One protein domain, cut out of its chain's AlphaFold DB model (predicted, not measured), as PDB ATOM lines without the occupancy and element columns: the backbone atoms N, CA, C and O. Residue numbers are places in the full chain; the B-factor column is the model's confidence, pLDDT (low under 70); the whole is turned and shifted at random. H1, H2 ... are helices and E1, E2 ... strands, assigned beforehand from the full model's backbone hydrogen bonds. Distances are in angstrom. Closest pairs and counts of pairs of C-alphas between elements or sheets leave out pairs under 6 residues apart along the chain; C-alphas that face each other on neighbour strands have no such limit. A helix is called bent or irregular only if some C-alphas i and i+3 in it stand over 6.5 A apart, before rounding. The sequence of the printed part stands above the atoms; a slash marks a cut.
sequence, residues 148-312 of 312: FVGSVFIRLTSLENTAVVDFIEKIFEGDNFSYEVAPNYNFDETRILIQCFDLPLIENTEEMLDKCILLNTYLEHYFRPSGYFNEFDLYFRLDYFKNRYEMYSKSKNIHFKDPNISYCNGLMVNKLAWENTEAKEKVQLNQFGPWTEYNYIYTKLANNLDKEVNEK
ATOM      1  N   PHE A 148      12.390  34.572   7.732       91.12
ATOM      2  CA  PHE A 148      11.220  34.108   8.449       91.12
ATOM      3  C   PHE A 148      10.130  35.168   8.351       91.12
ATOM      4  O   PHE A 148      10.419  36.366   8.396       91.12
ATOM      5  N   VAL A 149       8.899  34.711   8.164       91.50
ATOM      6  CA  VAL A 149       7.705  35.551   8.097       91.50
ATOM      7  C   VAL A 149       6.756  35.076   9.176       91.50
ATOM      8  O   VAL A 149       6.403  33.896   9.208       91.50
ATOM      9  N   GLY A 150       6.353  35.996  10.044       93.12
ATOM     10  CA  GLY A 150       5.299  35.761  11.017       93.12
ATOM     11  C   GLY A 150       3.951  36.121  10.410       93.12
ATOM     12  O   GLY A 150       3.815  37.166   9.777       93.12
ATOM     13  N   SER A 151       2.961  35.255  10.575       93.62
ATOM     14  CA  SER A 151       1.567  35.526  10.228       93.62
ATOM     15  C   SER A 151       0.682  35.260  11.440       93.62
ATOM     16  O   SER A 151       0.752  34.173  12.015       93.62
ATOM     17  N   VAL A 152      -0.145  36.233  11.814       94.88
ATOM     18  CA  VAL A 152      -1.191  36.070  12.829       94.88
ATOM     19  C   VAL A 152      -2.541  36.047  12.132       94.88
ATOM     20  O   VAL A 152      -2.873  36.984  11.406       94.88
ATOM     21  N   PHE A 153      -3.310  34.984  12.346       93.88
ATOM     22  CA  PHE A 153      -4.691  34.889  11.888       93.88
ATOM     23  C   PHE A 153      -5.625  35.020  13.076       93.88
ATOM     24  O   PHE A 153      -5.452  34.325  14.073       93.88
ATOM     25  N   ILE A 154      -6.629  35.873  12.941       94.56
ATOM     26  CA  ILE A 154      -7.625  36.120  13.976       94.56
ATOM     27  C   ILE A 154      -8.992  35.898  13.354       94.56
ATOM     28  O   ILE A 154      -9.269  36.398  12.261       94.56
ATOM     29  N   ARG A 155      -9.837  35.146  14.047       93.06
ATOM     30  CA  ARG A 155     -11.233  34.917  13.680       93.06
ATOM     31  C   ARG A 155     -12.100  35.417  14.817       93.06
ATOM     32  O   ARG A 155     -11.826  35.061  15.955       93.06
ATOM     33  N   LEU A 156     -13.119  36.212  14.512       94.44
ATOM     34  CA  LEU A 156     -14.099  36.715  15.474       94.44
ATOM     35  C   LEU A 156     -15.498  36.501  14.898       94.44
ATOM     36  O   LEU A 156     -15.761  36.882  13.754       94.44
ATOM     37  N   THR A 157     -16.405  35.906  15.667       93.75
ATOM     38  CA  THR A 157     -17.785  35.667  15.217       93.75
ATOM     39  C   THR A 157     -18.747  36.715  15.745       93.75
ATOM     40  O   THR A 157     -18.702  37.064  16.920       93.75
ATOM     41  N   SER A 158     -19.674  37.159  14.891       92.69
ATOM     42  CA  SER A 158     -20.724  38.123  15.263       92.69
ATOM     43  C   SER A 158     -20.151  39.388  15.913       92.69
ATOM     44  O   SER A 158     -20.566  39.779  16.997       92.69
ATOM     45  N   LEU A 159     -19.140  39.990  15.280       94.25
ATOM     46  CA  LEU A 159     -18.478  41.182  15.806       94.25
ATOM     47  C   LEU A 159     -19.468  42.355  15.901       94.25
ATOM     48  O   LEU A 159     -19.961  42.826  14.877       94.25
ATOM     49  N   GLU A 160     -19.714  42.857  17.110       92.12
ATOM     50  CA  GLU A 160     -20.666  43.955  17.340       92.12
ATOM     51  C   GLU A 160     -20.022  45.346  17.271       92.12
ATOM     52  O   GLU A 160     -20.695  46.334  16.977       92.12
ATOM     53  N   ASN A 161     -18.715  45.449  17.541       91.69
ATOM     54  CA  ASN A 161     -18.011  46.728  17.605       91.69
ATOM     55  C   ASN A 161     -16.648  46.671  16.904       91.69
ATOM     56  O   ASN A 161     -15.733  45.966  17.332       91.69
ATOM     57  N   THR A 162     -16.488  47.477  15.853       93.94
ATOM     58  CA  THR A 162     -15.254  47.544  15.057       93.94
ATOM     59  C   THR A 162     -14.066  48.132  15.815       93.94
ATOM     60  O   THR A 162     -12.938  47.899  15.399       93.94
ATOM     61  N   ALA A 163     -14.270  48.791  16.961       97.12
ATOM     62  CA  ALA A 163     -13.174  49.257  17.816       97.12
ATOM     63  C   ALA A 163     -12.266  48.110  18.300       97.12
ATOM     64  O   ALA A 163     -11.099  48.336  18.613       97.12
ATOM     65  N   VAL A 164     -12.771  46.870  18.335       97.56
ATOM     66  CA  VAL A 164     -11.945  45.680  18.594       97.56
ATOM     67  C   VAL A 164     -10.898  45.496  17.490       97.56
ATOM     68  O   VAL A 164      -9.755  45.160  17.786       97.56
ATOM     69  N   VAL A 165     -11.253  45.755  16.229       96.75
ATOM     70  CA  VAL A 165     -10.334  45.664  15.083       96.75
ATOM     71  C   VAL A 165      -9.265  46.750  15.173       96.75
ATOM     72  O   VAL A 165      -8.086  46.429  15.059       96.75
ATOM     73  N   ASP A 166      -9.654  47.990  15.478       96.56
ATOM     74  CA  ASP A 166      -8.714  49.109  15.659       96.56
ATOM     75  C   ASP A 166      -7.740  48.843  16.825       96.56
ATOM     76  O   ASP A 166      -6.545  49.141  16.756       96.56
ATOM     77  N   PHE A 167      -8.236  48.238  17.910       98.06
ATOM     78  CA  PHE A 167      -7.414  47.830  19.048       98.06
ATOM     79  C   PHE A 167      -6.392  46.754  18.658       98.06
ATOM     80  O   PHE A 167      -5.224  46.840  19.044       98.06
ATOM     81  N   ILE A 168      -6.813  45.758  17.874       98.06
ATOM     82  CA  ILE A 168      -5.922  44.726  17.333       98.06
ATOM     83  C   ILE A 168      -4.862  45.368  16.434       98.06
ATOM     84  O   ILE A 168      -3.678  45.095  16.614       98.06
ATOM     85  N   GLU A 169      -5.257  46.239  15.505       95.69
ATOM     86  CA  GLU A 169      -4.325  46.955  14.627       95.69
ATOM     87  C   GLU A 169      -3.274  47.719  15.443       95.69
ATOM     88  O   GLU A 169      -2.086  47.673  15.125       95.69
ATOM     89  N   LYS A 170      -3.676  48.332  16.563       97.06
ATOM     90  CA  LYS A 170      -2.747  49.044  17.446       97.06
ATOM     91  C   LYS A 170      -1.747  48.132  18.164       97.06
ATOM     92  O   LYS A 170      -0.601  48.539  18.342       97.06
ATOM     93  N   ILE A 171      -2.130  46.916  18.568       96.75
ATOM     94  CA  ILE A 171      -1.186  45.937  19.155       96.75
ATOM     95  C   ILE A 171      -0.093  45.553  18.143       96.75
ATOM     96  O   ILE A 171       1.064  45.348  18.520       96.75
ATOM     97  N   PHE A 172      -0.449  45.484  16.861       94.69
ATOM     98  CA  PHE A 172       0.433  45.083  15.765       94.69
ATOM     99  C   PHE A 172       0.849  46.261  14.873       94.69
ATOM    100  O   PHE A 172       1.075  46.104  13.673       94.69
ATOM    101  N   GLU A 173       0.960  47.456  15.456       90.62
ATOM    102  CA  GLU A 173       1.348  48.658  14.722       90.62
ATOM    103  C   GLU A 173       2.704  48.463  14.019       90.62
ATOM    104  O   GLU A 173       3.686  48.035  14.628       90.62
ATOM    105  N   GLY A 174       2.740  48.782  12.722       86.00
ATOM    106  CA  GLY A 174       3.913  48.608  11.859       86.00
ATOM    107  C   GLY A 174       3.928  47.307  11.046       86.00
ATOM    108  O   GLY A 174       4.702  47.216  10.091       86.00
ATOM    109  N   ASP A 175       3.062  46.338  11.354       90.50
ATOM    110  CA  ASP A 175       2.909  45.109  10.569       90.50
ATOM    111  C   ASP A 175       1.856  45.266   9.459       90.50
ATOM    112  O   ASP A 175       0.984  46.136   9.494       90.50
ATOM    113  N   ASN A 176       1.923  44.414   8.431       88.81
ATOM    114  CA  ASN A 176       0.952  44.459   7.341       88.81
ATOM    115  C   ASN A 176      -0.395  43.903   7.806       88.81
ATOM    116  O   ASN A 176      -0.500  42.708   8.083       88.81
ATOM    117  N   PHE A 177      -1.413  44.757   7.838       92.25
ATOM    118  CA  PHE A 177      -2.744  44.444   8.337       92.25
ATOM    119  C   PHE A 177      -3.743  44.282   7.188       92.25
ATOM    120  O   PHE A 177      -3.819  45.104   6.276       92.25
ATOM    121  N   SER A 178      -4.535  43.214   7.221       91.50
ATOM    122  CA  SER A 178      -5.619  42.979   6.268       91.50
ATOM    123  C   SER A 178      -6.792  42.305   6.959       91.50
ATOM    124  O   SER A 178      -6.598  41.526   7.891       91.50
ATOM    125  N   TYR A 179      -8.009  42.582   6.503       90.62
ATOM    126  CA  TYR A 179      -9.207  41.960   7.049       90.62
ATOM    127  C   TYR A 179     -10.232  41.666   5.955       90.62
ATOM    128  O   TYR A 179     -10.261  42.320   4.912       90.62
ATOM    129  N   GLU A 180     -11.080  40.679   6.208       89.88
ATOM    130  CA  GLU A 180     -12.268  40.383   5.413       89.88
ATOM    131  C   GLU A 180     -13.425  39.997   6.339       89.88
ATOM    132  O   GLU A 180     -13.216  39.449   7.424       89.88
ATOM    133  N   VAL A 181     -14.655  40.265   5.904       87.50
ATOM    134  CA  VAL A 181     -15.860  39.735   6.549       87.50
ATOM    135  C   VAL A 181     -16.387  38.615   5.665       87.50
ATOM    136  O   VAL A 181     -16.771  38.846   4.517       87.50
ATOM    137  N   ALA A 182     -16.359  37.394   6.186       82.38
ATOM    138  CA  ALA A 182     -16.857  36.211   5.512       82.38
ATOM    139  C   ALA A 182     -18.274  35.896   6.021       82.38
ATOM    140  O   ALA A 182     -18.433  35.563   7.200       82.38
ATOM    141  N   PRO A 183     -19.308  35.967   5.163       75.94
ATOM    142  CA  PRO A 183     -20.645  35.552   5.560       75.94
ATOM    143  C   PRO A 183     -20.669  34.026   5.723       75.94
ATOM    144  O   PRO A 183     -20.341  33.296   4.783       75.94
ATOM    145  N   ASN A 184     -21.070  33.529   6.894       72.19
ATOM    146  CA  ASN A 184     -21.423  32.121   7.081       72.19
ATOM    147  C   ASN A 184     -22.945  31.967   7.173       72.19
ATOM    148  O   ASN A 184     -23.679  32.919   7.412       72.19
ATOM    149  N   TYR A 185     -23.427  30.734   7.002       68.62
ATOM    150  CA  TYR A 185     -24.864  30.427   6.979       68.62
ATOM    151  C   TYR A 185     -25.614  30.885   8.247       68.62
ATOM    152  O   TYR A 185     -26.808  31.157   8.181       68.62
ATOM    153  N   ASN A 186     -24.911  30.974   9.385       73.44
ATOM    154  CA  ASN A 186     -25.500  31.235  10.702       73.44
ATOM    155  C   ASN A 186     -25.041  32.551  11.357       73.44
ATOM    156  O   ASN A 186     -25.705  33.012  12.279       73.44
ATOM    157  N   PHE A 187     -23.906  33.123  10.945       79.25
ATOM    158  CA  PHE A 187     -23.327  34.339  11.528       79.25
ATOM    159  C   PHE A 187     -22.243  34.911  10.609       79.25
ATOM    160  O   PHE A 187     -21.681  34.191   9.782       79.25
ATOM    161  N   ASP A 188     -21.896  36.180  10.799       86.31
ATOM    162  CA  ASP A 188     -20.753  36.787  10.120       86.31
ATOM    163  C   ASP A 188     -19.450  36.473  10.862       86.31
ATOM    164  O   ASP A 188     -19.377  36.525  12.094       86.31
ATOM    165  N   GLU A 189     -18.409  36.129  10.107       90.44
ATOM    166  CA  GLU A 189     -17.066  35.885  10.625       90.44
ATOM    167  C   GLU A 189     -16.130  36.997  10.147       90.44
ATOM    168  O   GLU A 189     -15.863  37.139   8.954       90.44
ATOM    169  N   THR A 190     -15.610  37.776  11.089       92.69
ATOM    170  CA  THR A 190     -14.534  38.730  10.817       92.69
ATOM    171  C   THR A 190     -13.203  37.998  10.880       92.69
ATOM    172  O   THR A 190     -12.894  37.335  11.871       92.69
ATOM    173  N   ARG A 191     -12.409  38.119   9.819       92.38
ATOM    174  CA  ARG A 191     -11.096  37.489   9.690       92.38
ATOM    175  C   ARG A 191     -10.035  38.558   9.523       92.38
ATOM    176  O   ARG A 191     -10.164  39.411   8.651       92.38
ATOM    177  N   ILE A 192      -8.986  38.497  10.331       93.94
ATOM    178  CA  ILE A 192      -7.878  39.457  10.312       93.94
ATOM    179  C   ILE A 192      -6.575  38.692  10.096       93.94
ATOM    180  O   ILE A 192      -6.334  37.669  10.737       93.94
ATOM    181  N   LEU A 193      -5.764  39.158   9.148       92.88
ATOM    182  CA  LEU A 193      -4.444  38.625   8.832       92.88
ATOM    183  C   LEU A 193      -3.415  39.733   9.010       92.88
ATOM    184  O   LEU A 193      -3.458  40.754   8.321       92.88
ATOM    185  N   ILE A 194      -2.470  39.466   9.901       93.81
ATOM    186  CA  ILE A 194      -1.354  40.347  10.230       93.81
ATOM    187  C   ILE A 194      -0.071  39.657   9.788       93.81
ATOM    188  O   ILE A 194       0.136  38.486  10.110       93.81
ATOM    189  N   GLN A 195       0.783  40.352   9.040       91.12
ATOM    190  CA  GLN A 195       2.016  39.776   8.506       91.12
ATOM    191  C   GLN A 195       3.235  40.638   8.817       91.12
ATOM    192  O   GLN A 195       3.333  41.783   8.374       91.12
ATOM    193  N   CYS A 196       4.212  40.021   9.480       90.81
ATOM    194  CA  CYS A 196       5.547  40.564   9.662       90.81
ATOM    195  C   CYS A 196       6.502  39.877   8.675       90.81
ATOM    196  O   CYS A 196       6.833  38.697   8.818       90.81
ATOM    197  N   PHE A 197       6.919  40.595   7.626       85.62
ATOM    198  CA  PHE A 197       7.684  40.020   6.506       85.62
ATOM    199  C   PHE A 197       9.182  39.808   6.781       85.62
ATOM    200  O   PHE A 197       9.905  39.329   5.895       85.62
ATOM    201  N   ASP A 198       9.669  40.194   7.960       81.69
ATOM    202  CA  ASP A 198      11.069  40.019   8.333       81.69
ATOM    203  C   ASP A 198      11.225  39.803   9.843       81.69
ATOM    204  O   ASP A 198      11.287  40.756  10.612       81.69
ATOM    205  N   LEU A 199      11.337  38.538  10.254       86.25
ATOM    206  CA  LEU A 199      11.715  38.136  11.612       86.25
ATOM    207  C   LEU A 199      13.126  37.521  11.585       86.25
ATOM    208  O   LEU A 199      13.276  36.300  11.540       86.25
ATOM    209  N   PRO A 200      14.194  38.332  11.499       81.94
ATOM    210  CA  PRO A 200      15.543  37.818  11.276       81.94
ATOM    211  C   PRO A 200      16.129  37.081  12.487       81.94
ATOM    212  O   PRO A 200      17.046  36.276  12.302       81.94
ATOM    213  N   LEU A 201      15.639  37.373  13.694       85.75
ATOM    214  CA  LEU A 201      16.133  36.826  14.953       85.75
ATOM    215  C   LEU A 201      15.026  36.080  15.715       85.75
ATOM    216  O   LEU A 201      13.836  36.352  15.532       85.75
ATOM    217  N   ILE A 202      15.428  35.154  16.590       85.94
ATOM    218  CA  ILE A 202      14.502  34.401  17.455       85.94
ATOM    219  C   ILE A 202      13.757  35.367  18.378       85.94
ATOM    220  O   ILE A 202      12.546  35.257  18.528       85.94
ATOM    221  N   GLU A 203      14.447  36.381  18.895       88.19
ATOM    222  CA  GLU A 203      13.875  37.414  19.757       88.19
ATOM    223  C   GLU A 203      12.735  38.178  19.067       88.19
ATOM    224  O   GLU A 203      11.770  38.553  19.722       88.19
ATOM    225  N   ASN A 204      12.788  38.359  17.740       89.31
ATOM    226  CA  ASN A 204      11.685  38.981  16.997       89.31
ATOM    227  C   ASN A 204      10.463  38.055  16.905       89.31
ATOM    228  O   ASN A 204       9.327  38.520  16.888       89.31
ATOM    229  N   THR A 205      10.693  36.742  16.829       92.19
ATOM    230  CA  THR A 205       9.609  35.747  16.830       92.19
ATOM    231  C   THR A 205       8.954  35.676  18.208       92.19
ATOM    232  O   THR A 205       7.730  35.617  18.290       92.19
ATOM    233  N   GLU A 206       9.757  35.740  19.270       93.44
ATOM    234  CA  GLU A 206       9.291  35.790  20.659       93.44
ATOM    235  C   GLU A 206       8.453  37.048  20.924       93.44
ATOM    236  O   GLU A 206       7.337  36.945  21.415       93.44
ATOM    237  N   GLU A 207       8.916  38.221  20.483       94.25
ATOM    238  CA  GLU A 207       8.156  39.475  20.603       94.25
ATOM    239  C   GLU A 207       6.787  39.392  19.903       94.25
ATOM    240  O   GLU A 207       5.774  39.887  20.402       94.25
ATOM    241  N   MET A 208       6.727  38.733  18.742       95.44
ATOM    242  CA  MET A 208       5.467  38.518  18.032       95.44
ATOM    243  C   MET A 208       4.549  37.529  18.765       95.44
ATOM    244  O   MET A 208       3.330  37.726  18.774       95.44
ATOM    245  N   LEU A 209       5.108  36.503  19.417       96.38
ATOM    246  CA  LEU A 209       4.354  35.601  20.289       96.38
ATOM    247  C   LEU A 209       3.813  36.340  21.525       96.38
ATOM    248  O   LEU A 209       2.635  36.187  21.835       96.38
ATOM    249  N   ASP A 210       4.612  37.192  22.168       97.12
ATOM    250  CA  ASP A 210       4.191  38.030  23.299       97.12
ATOM    251  C   ASP A 210       2.994  38.923  22.933       97.12
ATOM    252  O   ASP A 210       2.009  38.992  23.675       97.12
ATOM    253  N   LYS A 211       3.015  39.549  21.746       97.88
ATOM    254  CA  LYS A 211       1.858  40.302  21.221       97.88
ATOM    255  C   LYS A 211       0.617  39.417  21.063       97.88
ATOM    256  O   LYS A 211      -0.493  39.856  21.363       97.88
ATOM    257  N   CYS A 212       0.788  38.166  20.633       98.19
ATOM    258  CA  CYS A 212      -0.312  37.209  20.534       98.19
ATOM    259  C   CYS A 212      -0.858  36.815  21.916       98.19
ATOM    260  O   CYS A 212      -2.073  36.782  22.088       98.19
ATOM    261  N   ILE A 213      -0.000  36.575  22.913       98.38
ATOM    262  CA  ILE A 213      -0.407  36.293  24.304       98.38
ATOM    263  C   ILE A 213      -1.154  37.496  24.896       98.38
ATOM    264  O   ILE A 213      -2.185  37.336  25.560       98.38
ATOM    265  N   LEU A 214      -0.666  38.713  24.633       98.69
ATOM    266  CA  LEU A 214      -1.315  39.955  25.049       98.69
ATOM    267  C   LEU A 214      -2.725  40.048  24.472       98.69
ATOM    268  O   LEU A 214      -3.682  40.249  25.221       98.69
ATOM    269  N   LEU A 215      -2.856  39.865  23.157       98.56
ATOM    270  CA  LEU A 215      -4.150  39.891  22.492       98.56
ATOM    271  C   LEU A 215      -5.072  38.781  23.016       98.56
ATOM    272  O   LEU A 215      -6.217  39.075  23.348       98.56
ATOM    273  N   ASN A 216      -4.577  37.546  23.157       98.25
ATOM    274  CA  ASN A 216      -5.342  36.424  23.707       98.25
ATOM    275  C   ASN A 216      -5.918  36.768  25.090       98.25
ATOM    276  O   ASN A 216      -7.106  36.579  25.332       98.25
ATOM    277  N   THR A 217      -5.101  37.386  25.951       98.62
ATOM    278  CA  THR A 217      -5.519  37.842  27.285       98.62
ATOM    279  C   THR A 217      -6.702  38.818  27.209       98.62
ATOM    280  O   THR A 217      -7.669  38.667  27.949       98.62
ATOM    281  N   TYR A 218      -6.662  39.807  26.308       98.62
ATOM    282  CA  TYR A 218      -7.764  40.765  26.137       98.62
ATOM    283  C   TYR A 218      -9.018  40.146  25.509       98.62
ATOM    284  O   TYR A 218     -10.132  40.449  25.943       98.62
ATOM    285  N   LEU A 219      -8.853  39.301  24.487       97.81
ATOM    286  CA  LEU A 219      -9.968  38.622  23.822       97.81
ATOM    287  C   LEU A 219     -10.734  37.742  24.813       97.81
ATOM    288  O   LEU A 219     -11.960  37.822  24.878       97.81
ATOM    289  N   GLU A 220     -10.009  36.969  25.620       97.62
ATOM    290  CA  GLU A 220     -10.581  36.009  26.556       97.62
ATOM    291  C   GLU A 220     -11.214  36.662  27.792       97.62
ATOM    292  O   GLU A 220     -12.317  36.268  28.174       97.62
ATOM    293  N   HIS A 221     -10.552  37.663  28.386       98.00
ATOM    294  CA  HIS A 221     -10.936  38.218  29.695       98.00
ATOM    295  C   HIS A 221     -11.694  39.545  29.640       98.00
ATOM    296  O   HIS A 221     -12.275  39.951  30.641       98.00
ATOM    297  N   TYR A 222     -11.709  40.243  28.502       98.06
ATOM    298  CA  TYR A 222     -12.433  41.512  28.384       98.06
ATOM    299  C   TYR A 222     -13.438  41.499  27.244       98.06
ATOM    300  O   TYR A 222     -14.631  41.708  27.475       98.06
ATOM    301  N   PHE A 223     -12.983  41.251  26.013       97.88
ATOM    302  CA  PHE A 223     -13.831  41.496  24.852       97.88
ATOM    303  C   PHE A 223     -14.953  40.469  24.697       97.88
ATOM    304  O   PHE A 223     -16.107  40.865  24.525       97.88
ATOM    305  N   ARG A 224     -14.638  39.173  24.809       96.44
ATOM    306  CA  ARG A 224     -15.651  38.114  24.744       96.44
ATOM    307  C   ARG A 224     -16.642  38.194  25.915       96.44
ATOM    308  O   ARG A 224     -17.838  38.222  25.644       96.44
ATOM    309  N   PRO A 225     -16.216  38.305  27.194       97.00
ATOM    310  CA  PRO A 225     -17.158  38.434  28.310       97.00
ATOM    311  C   PRO A 225     -18.029  39.695  28.241       97.00
ATOM    312  O   PRO A 225     -19.166  39.674  28.699       97.00
ATOM    313  N   SER A 226     -17.524  40.777  27.636       96.50
ATOM    314  CA  SER A 226     -18.299  42.003  27.393       96.50
ATOM    315  C   SER A 226     -19.260  41.907  26.197       96.50
ATOM    316  O   SER A 226     -19.927  42.891  25.893       96.50
ATOM    317  N   GLY A 227     -19.323  40.765  25.502       95.69
ATOM    318  CA  GLY A 227     -20.262  40.525  24.405       95.69
ATOM    319  C   GLY A 227     -19.896  41.178  23.070       95.69
ATOM    320  O   GLY A 227     -20.754  41.283  22.204       95.69
ATOM    321  N   TYR A 228     -18.648  41.613  22.858       97.19
ATOM    322  CA  TYR A 228     -18.274  42.251  21.584       97.19
ATOM    323  C   TYR A 228     -18.154  41.266  20.408       97.19
ATOM    324  O   TYR A 228     -18.132  41.695  19.254       97.19
ATOM    325  N   PHE A 229     -18.042  39.969  20.694       95.62
ATOM    326  CA  PHE A 229     -18.110  38.843  19.759       95.62
ATOM    327  C   PHE A 229     -18.417  37.560  20.557       95.62
ATOM    328  O   PHE A 229     -18.212  37.531  21.773       95.62
ATOM    329  N   ASN A 230     -18.858  36.489  19.888       94.62
ATOM    330  CA  ASN A 230     -19.246  35.239  20.568       94.62
ATOM    331  C   ASN A 230     -18.064  34.280  20.776       94.62
ATOM    332  O   ASN A 230     -17.790  33.819  21.879       94.62
ATOM    333  N   GLU A 231     -17.350  34.000  19.693       94.25
ATOM    334  CA  GLU A 231     -16.267  33.015  19.612       94.25
ATOM    335  C   GLU A 231     -15.069  33.644  18.908       94.25
ATOM    336  O   GLU A 231     -15.251  34.472  18.002       94.25
ATOM    337  N   PHE A 232     -13.863  33.218  19.281       94.75
ATOM    338  CA  PHE A 232     -12.638  33.647  18.618       94.75
ATOM    339  C   PHE A 232     -11.654  32.506  18.388       94.75
ATOM    340  O   PHE A 232     -11.717  31.479  19.048       94.75
ATOM    341  N   ASP A 233     -10.711  32.713  17.476       94.00
ATOM    342  CA  ASP A 233      -9.468  31.946  17.424       94.00
ATOM    343  C   ASP A 233      -8.309  32.863  17.040       94.00
ATOM    344  O   ASP A 233      -8.472  33.786  16.235       94.00
ATOM    345  N   LEU A 234      -7.129  32.557  17.570       95.31
ATOM    346  CA  LEU A 234      -5.880  33.245  17.293       95.31
ATOM    347  C   LEU A 234      -4.817  32.223  16.870       95.31
ATOM    348  O   LEU A 234      -4.496  31.299  17.609       95.31
ATOM    349  N   TYR A 235      -4.230  32.389  15.688       94.44
ATOM    350  CA  TYR A 235      -3.193  31.496  15.170       94.44
ATOM    351  C   TYR A 235      -1.923  32.271  14.879       94.44
ATOM    352  O   TYR A 235      -1.914  33.102  13.974       94.44
ATOM    353  N   PHE A 236      -0.836  31.943  15.567       95.50
ATOM    354  CA  PHE A 236       0.489  32.434  15.224       95.50
ATOM    355  C   PHE A 236       1.262  31.387  14.417       95.50
ATOM    356  O   PHE A 236       1.536  30.266  14.852       95.50
ATOM    357  N   ARG A 237       1.614  31.760  13.192       93.12
ATOM    358  CA  ARG A 237       2.318  30.917  12.234       93.12
ATOM    359  C   ARG A 237       3.649  31.551  11.875       93.12
ATOM    360  O   ARG A 237       3.696  32.700  11.450       93.12
ATOM    361  N   LEU A 238       4.712  30.761  11.957       94.19
ATOM    362  CA  LEU A 238       6.018  31.116  11.420       94.19
ATOM    363  C   LEU A 238       6.294  30.307  10.150       94.19
ATOM    364  O   LEU A 238       6.181  29.078  10.150       94.19
ATOM    365  N   ASP A 239       6.688  30.985   9.076       92.19
ATOM    366  CA  ASP A 239       7.110  30.368   7.819       92.19
ATOM    367  C   ASP A 239       8.563  30.715   7.497       92.19
ATOM    368  O   ASP A 239       9.017  31.836   7.718       92.19
ATOM    369  N   TYR A 240       9.286  29.757   6.915       92.06
ATOM    370  CA  TYR A 240      10.657  29.938   6.445       92.06
ATOM    371  C   TYR A 240      10.718  29.941   4.915       92.06
ATOM    372  O   TYR A 240      10.224  29.025   4.252       92.06
ATOM    373  N   PHE A 241      11.425  30.923   4.357       91.00
ATOM    374  CA  PHE A 241      11.673  31.048   2.925       91.00
ATOM    375  C   PHE A 241      13.168  31.172   2.638       91.00
ATOM    376  O   PHE A 241      13.906  31.896   3.313       91.00
ATOM    377  N   LYS A 242      13.640  30.492   1.588       90.44
ATOM    378  CA  LYS A 242      15.056  30.512   1.193       90.44
ATOM    379  C   LYS A 242      15.469  31.864   0.622       90.44
ATOM    380  O   LYS A 242      16.641  32.216   0.699       90.44
ATOM    381  N   ASN A 243      14.531  32.581   0.007       88.25
ATOM    382  CA  ASN A 243      14.737  33.902  -0.573       88.25
ATOM    383  C   ASN A 243      13.406  34.654  -0.726       88.25
ATOM    384  O   ASN A 243      12.320  34.086  -0.581       88.25
ATOM    385  N   ARG A 244      13.496  35.944  -1.061       87.12
ATOM    386  CA  ARG A 244      12.330  36.827  -1.182       87.12
ATOM    387  C   ARG A 244      11.411  36.474  -2.364       87.12
ATOM    388  O   ARG A 244      10.209  36.692  -2.277       87.12
ATOM    389  N   TYR A 245      11.933  35.867  -3.432       87.31
ATOM    390  CA  TYR A 245      11.102  35.383  -4.543       87.31
ATOM    391  C   TYR A 245      10.209  34.207  -4.121       87.31
ATOM    392  O   TYR A 245       9.013  34.205  -4.406       87.31
ATOM    393  N   GLU A 246      10.771  33.230  -3.404       88.94
ATOM    394  CA  GLU A 246      10.012  32.107  -2.843       88.94
ATOM    395  C   GLU A 246       8.944  32.597  -1.860       88.94
ATOM    396  O   GLU A 246       7.815  32.112  -1.894       88.94
ATOM    397  N   MET A 247       9.276  33.598  -1.041       88.81
ATOM    398  CA  MET A 247       8.307  34.257  -0.169       88.81
ATOM    399  C   MET A 247       7.137  34.819  -0.984       88.81
ATOM    400  O   MET A 247       5.997  34.472  -0.703       88.81
ATOM    401  N   TYR A 248       7.376  35.618  -2.029       83.69
ATOM    402  CA  TYR A 248       6.288  36.181  -2.843       83.69
ATOM    403  C   TYR A 248       5.450  35.133  -3.576       83.69
ATOM    404  O   TYR A 248       4.258  35.347  -3.788       83.69
ATOM    405  N   SER A 249       6.045  34.014  -3.996       83.38
ATOM    406  CA  SER A 249       5.290  32.972  -4.696       83.38
ATOM    407  C   SER A 249       4.433  32.140  -3.744       83.38
ATOM    408  O   SER A 249       3.310  31.790  -4.096       83.38
ATOM    409  N   LYS A 250       4.939  31.847  -2.540       82.12
ATOM    410  CA  LYS A 250       4.282  30.956  -1.574       82.12
ATOM    411  C   LYS A 250       3.394  31.675  -0.564       82.12
ATOM    412  O   LYS A 250       2.397  31.095  -0.150       82.12
ATOM    413  N   SER A 251       3.703  32.922  -0.202       74.38
ATOM    414  CA  SER A 251       2.869  33.732   0.706       74.38
ATOM    415  C   SER A 251       1.473  33.997   0.149       74.38
ATOM    416  O   SER A 251       0.532  34.125   0.915       74.38
ATOM    417  N   LYS A 252       1.299  33.954  -1.177       69.81
ATOM    418  CA  LYS A 252      -0.019  33.978  -1.831       69.81
ATOM    419  C   LYS A 252      -0.913  32.790  -1.487       69.81
ATOM    420  O   LYS A 252      -2.072  32.805  -1.847       69.81
ATOM    421  N   ASN A 253      -0.389  31.736  -0.871       69.75
ATOM    422  CA  ASN A 253      -1.206  30.616  -0.403       69.75
ATOM    423  C   ASN A 253      -1.475  30.702   1.107       69.75
ATOM    424  O   ASN A 253      -2.159  29.845   1.653       69.75
ATOM    425  N   ILE A 254      -0.934  31.722   1.781       69.25
ATOM    426  CA  ILE A 254      -1.214  32.042   3.178       69.25
ATOM    427  C   ILE A 254      -2.499  32.874   3.172       69.25
ATOM    428  O   ILE A 254      -2.481  34.098   3.087       69.25
ATOM    429  N   HIS A 255      -3.629  32.177   3.174       67.38
ATOM    430  CA  HIS A 255      -4.966  32.759   3.189       67.38
ATOM    431  C   HIS A 255      -5.785  32.150   4.322       67.38
ATOM    432  O   HIS A 255      -5.450  31.085   4.836       67.38
ATOM    433  N   PHE A 256      -6.890  32.804   4.668       62.44
ATOM    434  CA  PHE A 256      -7.796  32.492   5.779       62.44
ATOM    435  C   PHE A 256      -8.458  31.095   5.773       62.44
ATOM    436  O   PHE A 256      -9.377  30.848   6.545       62.44
ATOM    437  N   LYS A 257      -8.041  30.175   4.899       57.28
ATOM    438  CA  LYS A 257      -8.703  28.884   4.662       57.28
ATOM    439  C   LYS A 257      -8.219  27.728   5.547       57.28
ATOM    440  O   LYS A 257      -8.624  26.602   5.284       57.28
ATOM    441  N   ASP A 258      -7.370  27.980   6.541       55.44
ATOM    442  CA  ASP A 258      -6.608  26.915   7.216       55.44
ATOM    443  C   ASP A 258      -6.770  26.740   8.746       55.44
ATOM    444  O   ASP A 258      -5.929  26.062   9.350       55.44
ATOM    445  N   PRO A 259      -7.832  27.247   9.404       56.25
ATOM    446  CA  PRO A 259      -8.164  26.701  10.716       56.25
ATOM    447  C   PRO A 259      -9.479  25.924  10.771       56.25
ATOM    448  O   PRO A 259     -10.368  26.087   9.940       56.25
ATOM    449  N   ASN A 260      -9.526  25.015  11.749       57.41
ATOM    450  CA  ASN A 260     -10.549  23.997  11.985       57.41
ATOM    451  C   ASN A 260     -12.001  24.487  11.819       57.41
ATOM    452  O   ASN A 260     -12.335  25.642  12.078       57.41
ATOM    453  N   ILE A 261     -12.891  23.542  11.489       59.31
ATOM    454  CA  ILE A 261     -14.346  23.769  11.400       59.31
ATOM    455  C   ILE A 261     -14.922  24.268  12.744       59.31
ATOM    456  O   ILE A 261     -15.910  24.998  12.746       59.31
ATOM    457  N   SER A 262     -14.309  23.909  13.880       75.38
ATOM    458  CA  SER A 262     -14.722  24.317  15.231       75.38
ATOM    459  C   SER A 262     -13.796  25.374  15.836       75.38
ATOM    460  O   SER A 262     -12.577  25.238  15.726       75.38
ATOM    461  N   TYR A 263     -14.381  26.347  16.539       83.75
ATOM    462  CA  TYR A 263     -13.653  27.331  17.342       83.75
ATOM    463  C   TYR A 263     -13.073  26.696  18.604       83.75
ATOM    464  O   TYR A 263     -13.718  25.867  19.252       83.75
ATOM    465  N   CYS A 264     -11.848  27.086  18.935       87.00
ATOM    466  CA  CYS A 264     -11.112  26.660  20.116       87.00
ATOM    467  C   CYS A 264     -11.055  27.753  21.192       87.00
ATOM    468  O   CYS A 264     -10.732  27.420  22.329       87.00
ATOM    469  N   ASN A 265     -11.391  29.011  20.871       93.12
ATOM    470  CA  ASN A 265     -11.330  30.146  21.804       93.12
ATOM    471  C   ASN A 265      -9.961  30.318  22.442       93.12
ATOM    472  O   ASN A 265      -9.829  30.341  23.666       93.12
ATOM    473  N   GLY A 266      -8.939  30.413  21.602       94.38
ATOM    474  CA  GLY A 266      -7.590  30.496  22.118       94.38
ATOM    475  C   GLY A 266      -6.520  30.751  21.076       94.38
ATOM    476  O   GLY A 266      -6.790  30.925  19.886       94.38
ATOM    477  N   LEU A 267      -5.288  30.759  21.572       96.38
ATOM    478  CA  LEU A 267      -4.054  30.923  20.832       96.38
ATOM    479  C   LEU A 267      -3.463  29.562  20.452       96.38
ATOM    480  O   LEU A 267      -3.222  28.692  21.288       96.38
ATOM    481  N   MET A 268      -3.158  29.398  19.170       95.00
ATOM    482  CA  MET A 268      -2.488  28.227  18.621       95.00
ATOM    483  C   MET A 268      -1.227  28.635  17.862       95.00
ATOM    484  O   MET A 268      -1.193  29.661  17.184       95.00
ATOM    485  N   VAL A 269      -0.192  27.799  17.930       96.00
ATOM    486  CA  VAL A 269       1.089  28.016  17.248       96.00
ATOM    487  C   VAL A 269       1.403  26.873  16.290       96.00
ATOM    488  O   VAL A 269       1.110  25.707  16.573       96.00
ATOM    489  N   ASN A 270       2.000  27.176  15.135       94.69
ATOM    490  CA  ASN A 270       2.500  26.119  14.251       94.69
ATOM    491  C   ASN A 270       3.835  25.550  14.762       94.69
ATOM    492  O   ASN A 270       4.511  26.144  15.600       94.69
ATOM    493  N   LYS A 271       4.258  24.407  14.209       95.38
ATOM    494  CA  LYS A 271       5.517  23.748  14.598       95.38
ATOM    495  C   LYS A 271       6.739  24.678  14.556       95.38
ATOM    496  O   LYS A 271       7.560  24.626  15.459       95.38
ATOM    497  N   LEU A 272       6.874  25.504  13.517       95.00
ATOM    498  CA  LEU A 272       8.018  26.410  13.376       95.00
ATOM    499  C   LEU A 272       8.016  27.508  14.444       95.00
ATOM    500  O   LEU A 272       9.068  27.772  15.015       95.00
ATOM    501  N   ALA A 273       6.860  28.109  14.741       95.44
ATOM    502  CA  ALA A 273       6.727  29.061  15.839       95.44
ATOM    503  C   ALA A 273       7.044  28.379  17.178       95.44
ATOM    504  O   ALA A 273       7.849  28.896  17.944       95.44
ATOM    505  N   TRP A 274       6.517  27.172  17.407       97.00
ATOM    506  CA  TRP A 274       6.827  26.373  18.595       97.00
ATOM    507  C   TRP A 274       8.331  26.109  18.745       97.00
ATOM    508  O   TRP A 274       8.877  26.328  19.815       97.00
ATOM    509  N   GLU A 275       9.030  25.694  17.680       95.94
ATOM    510  CA  GLU A 275      10.473  25.398  17.717       95.94
ATOM    511  C   GLU A 275      11.357  26.624  17.995       95.94
ATOM    512  O   GLU A 275      12.471  26.449  18.493       95.94
ATOM    513  N   ASN A 276      10.891  27.825  17.635       94.69
ATOM    514  CA  ASN A 276      11.665  29.072  17.646       94.69
ATOM    515  C   ASN A 276      11.130  30.088  18.667       94.69
ATOM    516  O   ASN A 276      11.349  31.284  18.499       94.69
ATOM    517  N   THR A 277      10.425  29.618  19.694       95.38
ATOM    518  CA  THR A 277       9.957  30.430  20.824       95.38
ATOM    519  C   THR A 277      10.047  29.631  22.119       95.38
ATOM    520  O   THR A 277      10.303  28.419  22.107       95.38
ATOM    521  N   GLU A 278       9.776  30.281  23.246       94.06
ATOM    522  CA  GLU A 278       9.657  29.630  24.555       94.06
ATOM    523  C   GLU A 278       8.560  28.543  24.603       94.06
ATOM    524  O   GLU A 278       8.551  27.696  25.502       94.06
ATOM    525  N   ALA A 279       7.641  28.522  23.628       94.19
ATOM    526  CA  ALA A 279       6.567  27.537  23.564       94.19
ATOM    527  C   ALA A 279       7.098  26.094  23.573       94.19
ATOM    528  O   ALA A 279       6.462  25.212  24.157       94.19
ATOM    529  N   LYS A 280       8.296  25.855  23.017       95.88
ATOM    530  CA  LYS A 280       8.983  24.555  23.066       95.88
ATOM    531  C   LYS A 280       9.204  24.019  24.476       95.88
ATOM    532  O   LYS A 280       9.201  22.806  24.683       95.88
ATOM    533  N   GLU A 281       9.439  24.917  25.420       95.50
ATOM    534  CA  GLU A 281       9.748  24.589  26.810       95.50
ATOM    535  C   GLU A 281       8.476  24.474  27.658       95.50
ATOM    536  O   GLU A 281       8.481  23.815  28.697       95.50
ATOM    537  N   LYS A 282       7.380  25.088  27.198       95.31
ATOM    538  CA  LYS A 282       6.122  25.219  27.941       95.31
ATOM    539  C   LYS A 282       5.055  24.198  27.555       95.31
ATOM    540  O   LYS A 282       4.323  23.741  28.430       95.31
ATOM    541  N   VAL A 283       4.960  23.815  26.278       96.00
ATOM    542  CA  VAL A 283       3.927  22.884  25.788       96.00
ATOM    543  C   VAL A 283       4.508  21.774  24.921       96.00
ATOM    544  O   VAL A 283       5.494  21.956  24.205       96.00
ATOM    545  N   GLN A 284       3.872  20.600  24.952       95.81
ATOM    546  CA  GLN A 284       4.218  19.508  24.044       95.81
ATOM    547  C   GLN A 284       3.675  19.793  22.642       95.81
ATOM    548  O   GLN A 284       2.515  20.160  22.482       95.81
ATOM    549  N   LEU A 285       4.512  19.579  21.623       95.31
ATOM    550  CA  LEU A 285       4.111  19.727  20.226       95.31
ATOM    551  C   LEU A 285       2.954  18.773  19.885       95.31
ATOM    552  O   LEU A 285       3.051  17.566  20.126       95.31
ATOM    553  N   ASN A 286       1.904  19.291  19.245       91.38
ATOM    554  CA  ASN A 286       0.831  18.457  18.711       91.38
ATOM    555  C   ASN A 286       1.361  17.557  17.580       91.38
ATOM    556  O   ASN A 286       1.886  18.040  16.577       91.38
ATOM    557  N   GLN A 287       1.202  16.240  17.728       90.56
ATOM    558  CA  GLN A 287       1.635  15.258  16.726       90.56
ATOM    559  C   GLN A 287       0.563  14.933  15.676       90.56
ATOM    560  O   GLN A 287       0.875  14.317  14.658       90.56
ATOM    561  N   PHE A 288      -0.689  15.333  15.908       85.75
ATOM    562  CA  PHE A 288      -1.849  14.920  15.110       85.75
ATOM    563  C   PHE A 288      -2.383  16.017  14.184       85.75
ATOM    564  O   PHE A 288      -3.307  15.772  13.412       85.75
ATOM    565  N   GLY A 289      -1.816  17.223  14.240       85.25
ATOM    566  CA  GLY A 289      -2.270  18.353  13.441       85.25
ATOM    567  C   GLY A 289      -1.210  19.442  13.280       85.25
ATOM    568  O   GLY A 289      -0.151  19.382  13.905       85.25
ATOM    569  N   PRO A 290      -1.482  20.449  12.433       87.94
ATOM    570  CA  PRO A 290      -0.533  21.529  12.151       87.94
ATOM    571  C   PRO A 290      -0.417  22.557  13.287       87.94
ATOM    572  O   PRO A 290       0.525  23.352  13.293       87.94
ATOM    573  N   TRP A 291      -1.358  22.535  14.236       91.50
ATOM    574  CA  TRP A 291      -1.523  23.539  15.281       91.50
ATOM    575  C   TRP A 291      -1.335  22.934  16.669       91.50
ATOM    576  O   TRP A 291      -1.938  21.911  16.991       91.50
ATOM    577  N   THR A 292      -0.514  23.579  17.492       94.56
ATOM    578  CA  THR A 292      -0.318  23.261  18.910       94.56
ATOM    579  C   THR A 292      -1.002  24.330  19.744       94.56
ATOM    580  O   THR A 292      -0.805  25.516  19.495       94.56
ATOM    581  N   GLU A 293      -1.820  23.915  20.703       94.81
ATOM    582  CA  GLU A 293      -2.494  24.828  21.625       94.81
ATOM    583  C   GLU A 293      -1.470  25.530  22.524       94.81
ATOM    584  O   GLU A 293      -0.568  24.897  23.076       94.81
ATOM    585  N   TYR A 294      -1.599  26.849  22.645       95.69
ATOM    586  CA  TYR A 294      -0.718  27.699  23.435       95.69
ATOM    587  C   TYR A 294      -1.525  28.823  24.097       95.69
ATOM    588  O   TYR A 294      -1.250  30.007  23.927       95.69
ATOM    589  N   ASN A 295      -2.538  28.433  24.873       91.94
ATOM    590  CA  ASN A 295      -3.490  29.320  25.554       91.94
ATOM    591  C   ASN A 295      -2.902  30.006  26.797       91.94
ATOM    592  O   ASN A 295      -3.499  30.028  27.871       91.94
ATOM    593  N   TYR A 296      -1.690  30.540  26.672       95.56
ATOM    594  CA  TYR A 296      -1.079  31.344  27.720       95.56
ATOM    595  C   TYR A 296      -1.697  32.745  27.752       95.56
ATOM    596  O   TYR A 296      -2.134  33.292  26.735       95.56
ATOM    597  N   ILE A 297      -1.709  33.322  28.952       97.06
ATOM    598  CA  ILE A 297      -2.239  34.652  29.253       97.06
ATOM    599  C   ILE A 297      -1.301  35.387  30.213       97.06
ATOM    600  O   ILE A 297      -0.578  34.770  31.001       97.06
ATOM    601  N   TYR A 298      -1.366  36.718  30.228       97.69
ATOM    602  CA  TYR A 298      -0.735  37.513  31.280       97.69
ATOM    603  C   TYR A 298      -1.633  37.548  32.526       97.69
ATOM    604  O   TYR A 298      -2.494  38.414  32.657       97.69
ATOM    605  N   THR A 299      -1.410  36.645  33.486       97.69
ATOM    606  CA  THR A 299      -2.297  36.428  34.653       97.69
ATOM    607  C   THR A 299      -2.636  37.699  35.442       97.69
ATOM    608  O   THR A 299      -3.775  37.896  35.855       97.69
ATOM    609  N   LYS A 300      -1.663  38.596  35.660       98.12
ATOM    610  CA  LYS A 300      -1.917  39.856  36.381       98.12
ATOM    611  C   LYS A 300      -2.836  40.792  35.590       98.12
ATOM    612  O   LYS A 300      -3.659  41.469  36.195       98.12
ATOM    613  N   LEU A 301      -2.674  40.835  34.268       98.38
ATOM    614  CA  LEU A 301      -3.537  41.613  33.386       98.38
ATOM    615  C   LEU A 301      -4.939  40.994  33.341       98.38
ATOM    616  O   LEU A 301      -5.895  41.717  33.583       98.38
ATOM    617  N   ALA A 302      -5.046  39.678  33.142       98.25
ATOM    618  CA  ALA A 302      -6.312  38.942  33.168       98.25
ATOM    619  C   ALA A 302      -7.144  39.262  34.422       98.25
ATOM    620  O   ALA A 302      -8.258  39.757  34.312       98.25
ATOM    621  N   ASN A 303      -6.540  39.148  35.612       98.06
ATOM    622  CA  ASN A 303      -7.208  39.468  36.878       98.06
ATOM    623  C   ASN A 303      -7.703  40.921  36.978       98.06
ATOM    624  O   ASN A 303      -8.632  41.202  37.733       98.06
ATOM    625  N   ASN A 304      -7.039  41.867  36.310       98.06
ATOM    626  CA  ASN A 304      -7.493  43.255  36.280       98.06
ATOM    627  C   ASN A 304      -8.652  43.422  35.292       98.06
ATOM    628  O   ASN A 304      -9.625  44.085  35.626       98.06
ATOM    629  N   LEU A 305      -8.575  42.791  34.118       98.19
ATOM    630  CA  LEU A 305      -9.643  42.814  33.117       98.19
ATOM    631  C   LEU A 305     -10.929  42.169  33.642       98.19
ATOM    632  O   LEU A 305     -11.999  42.747  33.482       98.19
ATOM    633  N   ASP A 306     -10.822  41.046  34.353       97.75
ATOM    634  CA  ASP A 306     -11.974  40.382  34.966       97.75
ATOM    635  C   ASP A 306     -12.701  41.305  35.960       97.75
ATOM    636  O   ASP A 306     -13.925  41.262  36.072       97.75
ATOM    637  N   LYS A 307     -11.978  42.172  36.682       97.00
ATOM    638  CA  LYS A 307     -12.602  43.169  37.571       97.00
ATOM    639  C   LYS A 307     -13.372  44.219  36.778       97.00
ATOM    640  O   LYS A 307     -14.522  44.478  37.102       97.00
ATOM    641  N   GLU A 308     -12.776  44.748  35.713       96.25
ATOM    642  CA  GLU A 308     -13.415  45.739  34.832       96.25
ATOM    643  C   GLU A 308     -14.688  45.201  34.158       96.25
ATOM    644  O   GLU A 308     -15.610  45.963  33.872       96.25
ATOM    645  N   VAL A 309     -14.754  43.894  33.886       95.44
ATOM    646  CA  VAL A 309     -15.971  43.244  33.373       95.44
ATOM    647  C   VAL A 309     -17.029  43.107  34.468       95.44
ATOM    648  O   VAL A 309     -18.191  43.400  34.217       95.44
ATOM    649  N   ASN A 310     -16.642  42.680  35.675       89.50
ATOM    650  CA  ASN A 310     -17.572  42.435  36.785       89.50
ATOM    651  C   ASN A 310     -18.097  43.713  37.468       89.50
ATOM    652  O   ASN A 310     -19.074  43.647  38.208       89.50
ATOM    653  N   GLU A 311     -17.438  44.857  37.271       82.88
ATOM    654  CA  GLU A 311     -17.875  46.163  37.785       82.88
ATOM    655  C   GLU A 311     -18.914  46.865  36.880       82.88
ATOM    656  O   GLU A 311     -19.427  47.921  37.259       82.88
ATOM    657  N   LYS A 312     -19.243  46.290  35.713       58.09
ATOM    658  CA  LYS A 312     -20.316  46.748  34.810       58.09
ATOM    659  C   LYS A 312     -21.653  46.076  35.117       58.09
ATOM    660  O   LYS A 312     -22.678  46.781  34.969       58.09
TER     661      LYS A 312
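What this domain is: This is residues 148 to 312 of the 312 residues of an uncharacterized protein of Staphylococcus sp. CAG:324 (UniProt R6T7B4). A twisted sheet of six strands has the long helix H2 and the shorter H1 along one face, running opposite ways, while H3 lies over the other face. H6 packs on residues 217 to 222 of H2, off the sheet, and the small helices H4 and H5 follow the short strand E5. The printed part has 165 residues with six named helices and six named strands, in the order E1 H1 E2 E3 H2 E4 H3 E5 H4 H5 E6 H6; the sheet runs E2 E3 E1 E4 E5 E6 and is mixed. The class is mixed, helices and strands, and the whole is compact, with a radius of gyration of the C-alphas of 15.7 A and spans of 51 by 37 by 34 A.

How they stand to each other: The printed part begins with E1, residues 148 to 157, an inner strand. E2, residues 176 to 183, is an edge strand and forms a hairpin with E3, residues 188 to 196; N 178 and O 193 are 2.9 A apart, within hydrogen-bond range. E3 is antiparallel to E1, with N 152 and O 194 at 2.8 A. H1, residues 163 to 171, is on the sheet at a height of 9.8 A, over E3 and along the strands. E1, H1 and E2 form a split strand-helix-strand unit, two strands running the same way with E3 between them, and its crossover is right-handed. H2, residues 202 to 223, is on the same face as H1, at a height of 9.6 A. It touches H1 at a shallow tilt of 23 degrees, opposite ways; the closest C-alphas are those of Ile 171 and Lys 211, 6.7 A apart. E4, residues 232 to 241, is antiparallel to E1, with N 151 and O 237 at 2.8 A. H2 lies over E4 and only just over E1, where 3 of its C-alphas fall. E3, H2 and E4 form a second split unit, with E1 between the strands, also right-handed. H3, residues 244 to 253, is on the opposite face from H1 and H2, and its height over the sheet is 9.2 A; it lies over E1, where 5 of its C-alphas fall, and only just not over E4, where 2 fall. E5, residues 267 to 270, is parallel to E4, with N 268 and O 234 at 2.8 A; E4, H3 and E5 form a strand-helix-strand unit of parallel neighbours. H4, residues 271 to 275, is on the same face as H2, over none of the strands. H5, residues 279 to 282, is not on the sheet. E6, residues 291 to 293, is the other edge strand, antiparallel to E5, with N 269 and O 292 at 2.8 A. H6, residues 299 to 310, touches H2 through residues 217 to 222 of H2 alone, at a shallow tilt of 22 degrees, the same way; the closest C-alphas are those of Tyr 222 and Leu 305, 5.6 A apart. Every O i to N i+4 pair is within hydrogen-bond range in H1 and H4, but 17 of 18 in H2, 4 of 6 in H3 and 7 of 8 in H6; H5 is too short for such a pair.

Where its parts are: E1 starts at C-alpha 148, (11.220, 34.108, 8.449), and spans 29.8 A. H2 spans 30.1 A from C-alpha 202, (14.502, 34.401, 17.455); it is only just irregular, C-alphas 220 and 223 being 6.6 A apart. E4 spans 29.1 A, E3 26.6 A, E2 23.4 A, H6 16.6 A and H3 14.9 A. H6 ends at C-alpha 310, (-17.572, 42.435, 36.785).

The domain as a whole: The C-alphas farthest apart are those of Tyr 245 and Glu 311, 52.4 A. The printed part has no cut and ends at residue 312, the chain's last residue. The link from H3 to E5, residues 254 to 266, is long. The mean pLDDT of the printed part is 90.4; residues 185, 252 to 261 and 312 are under 70.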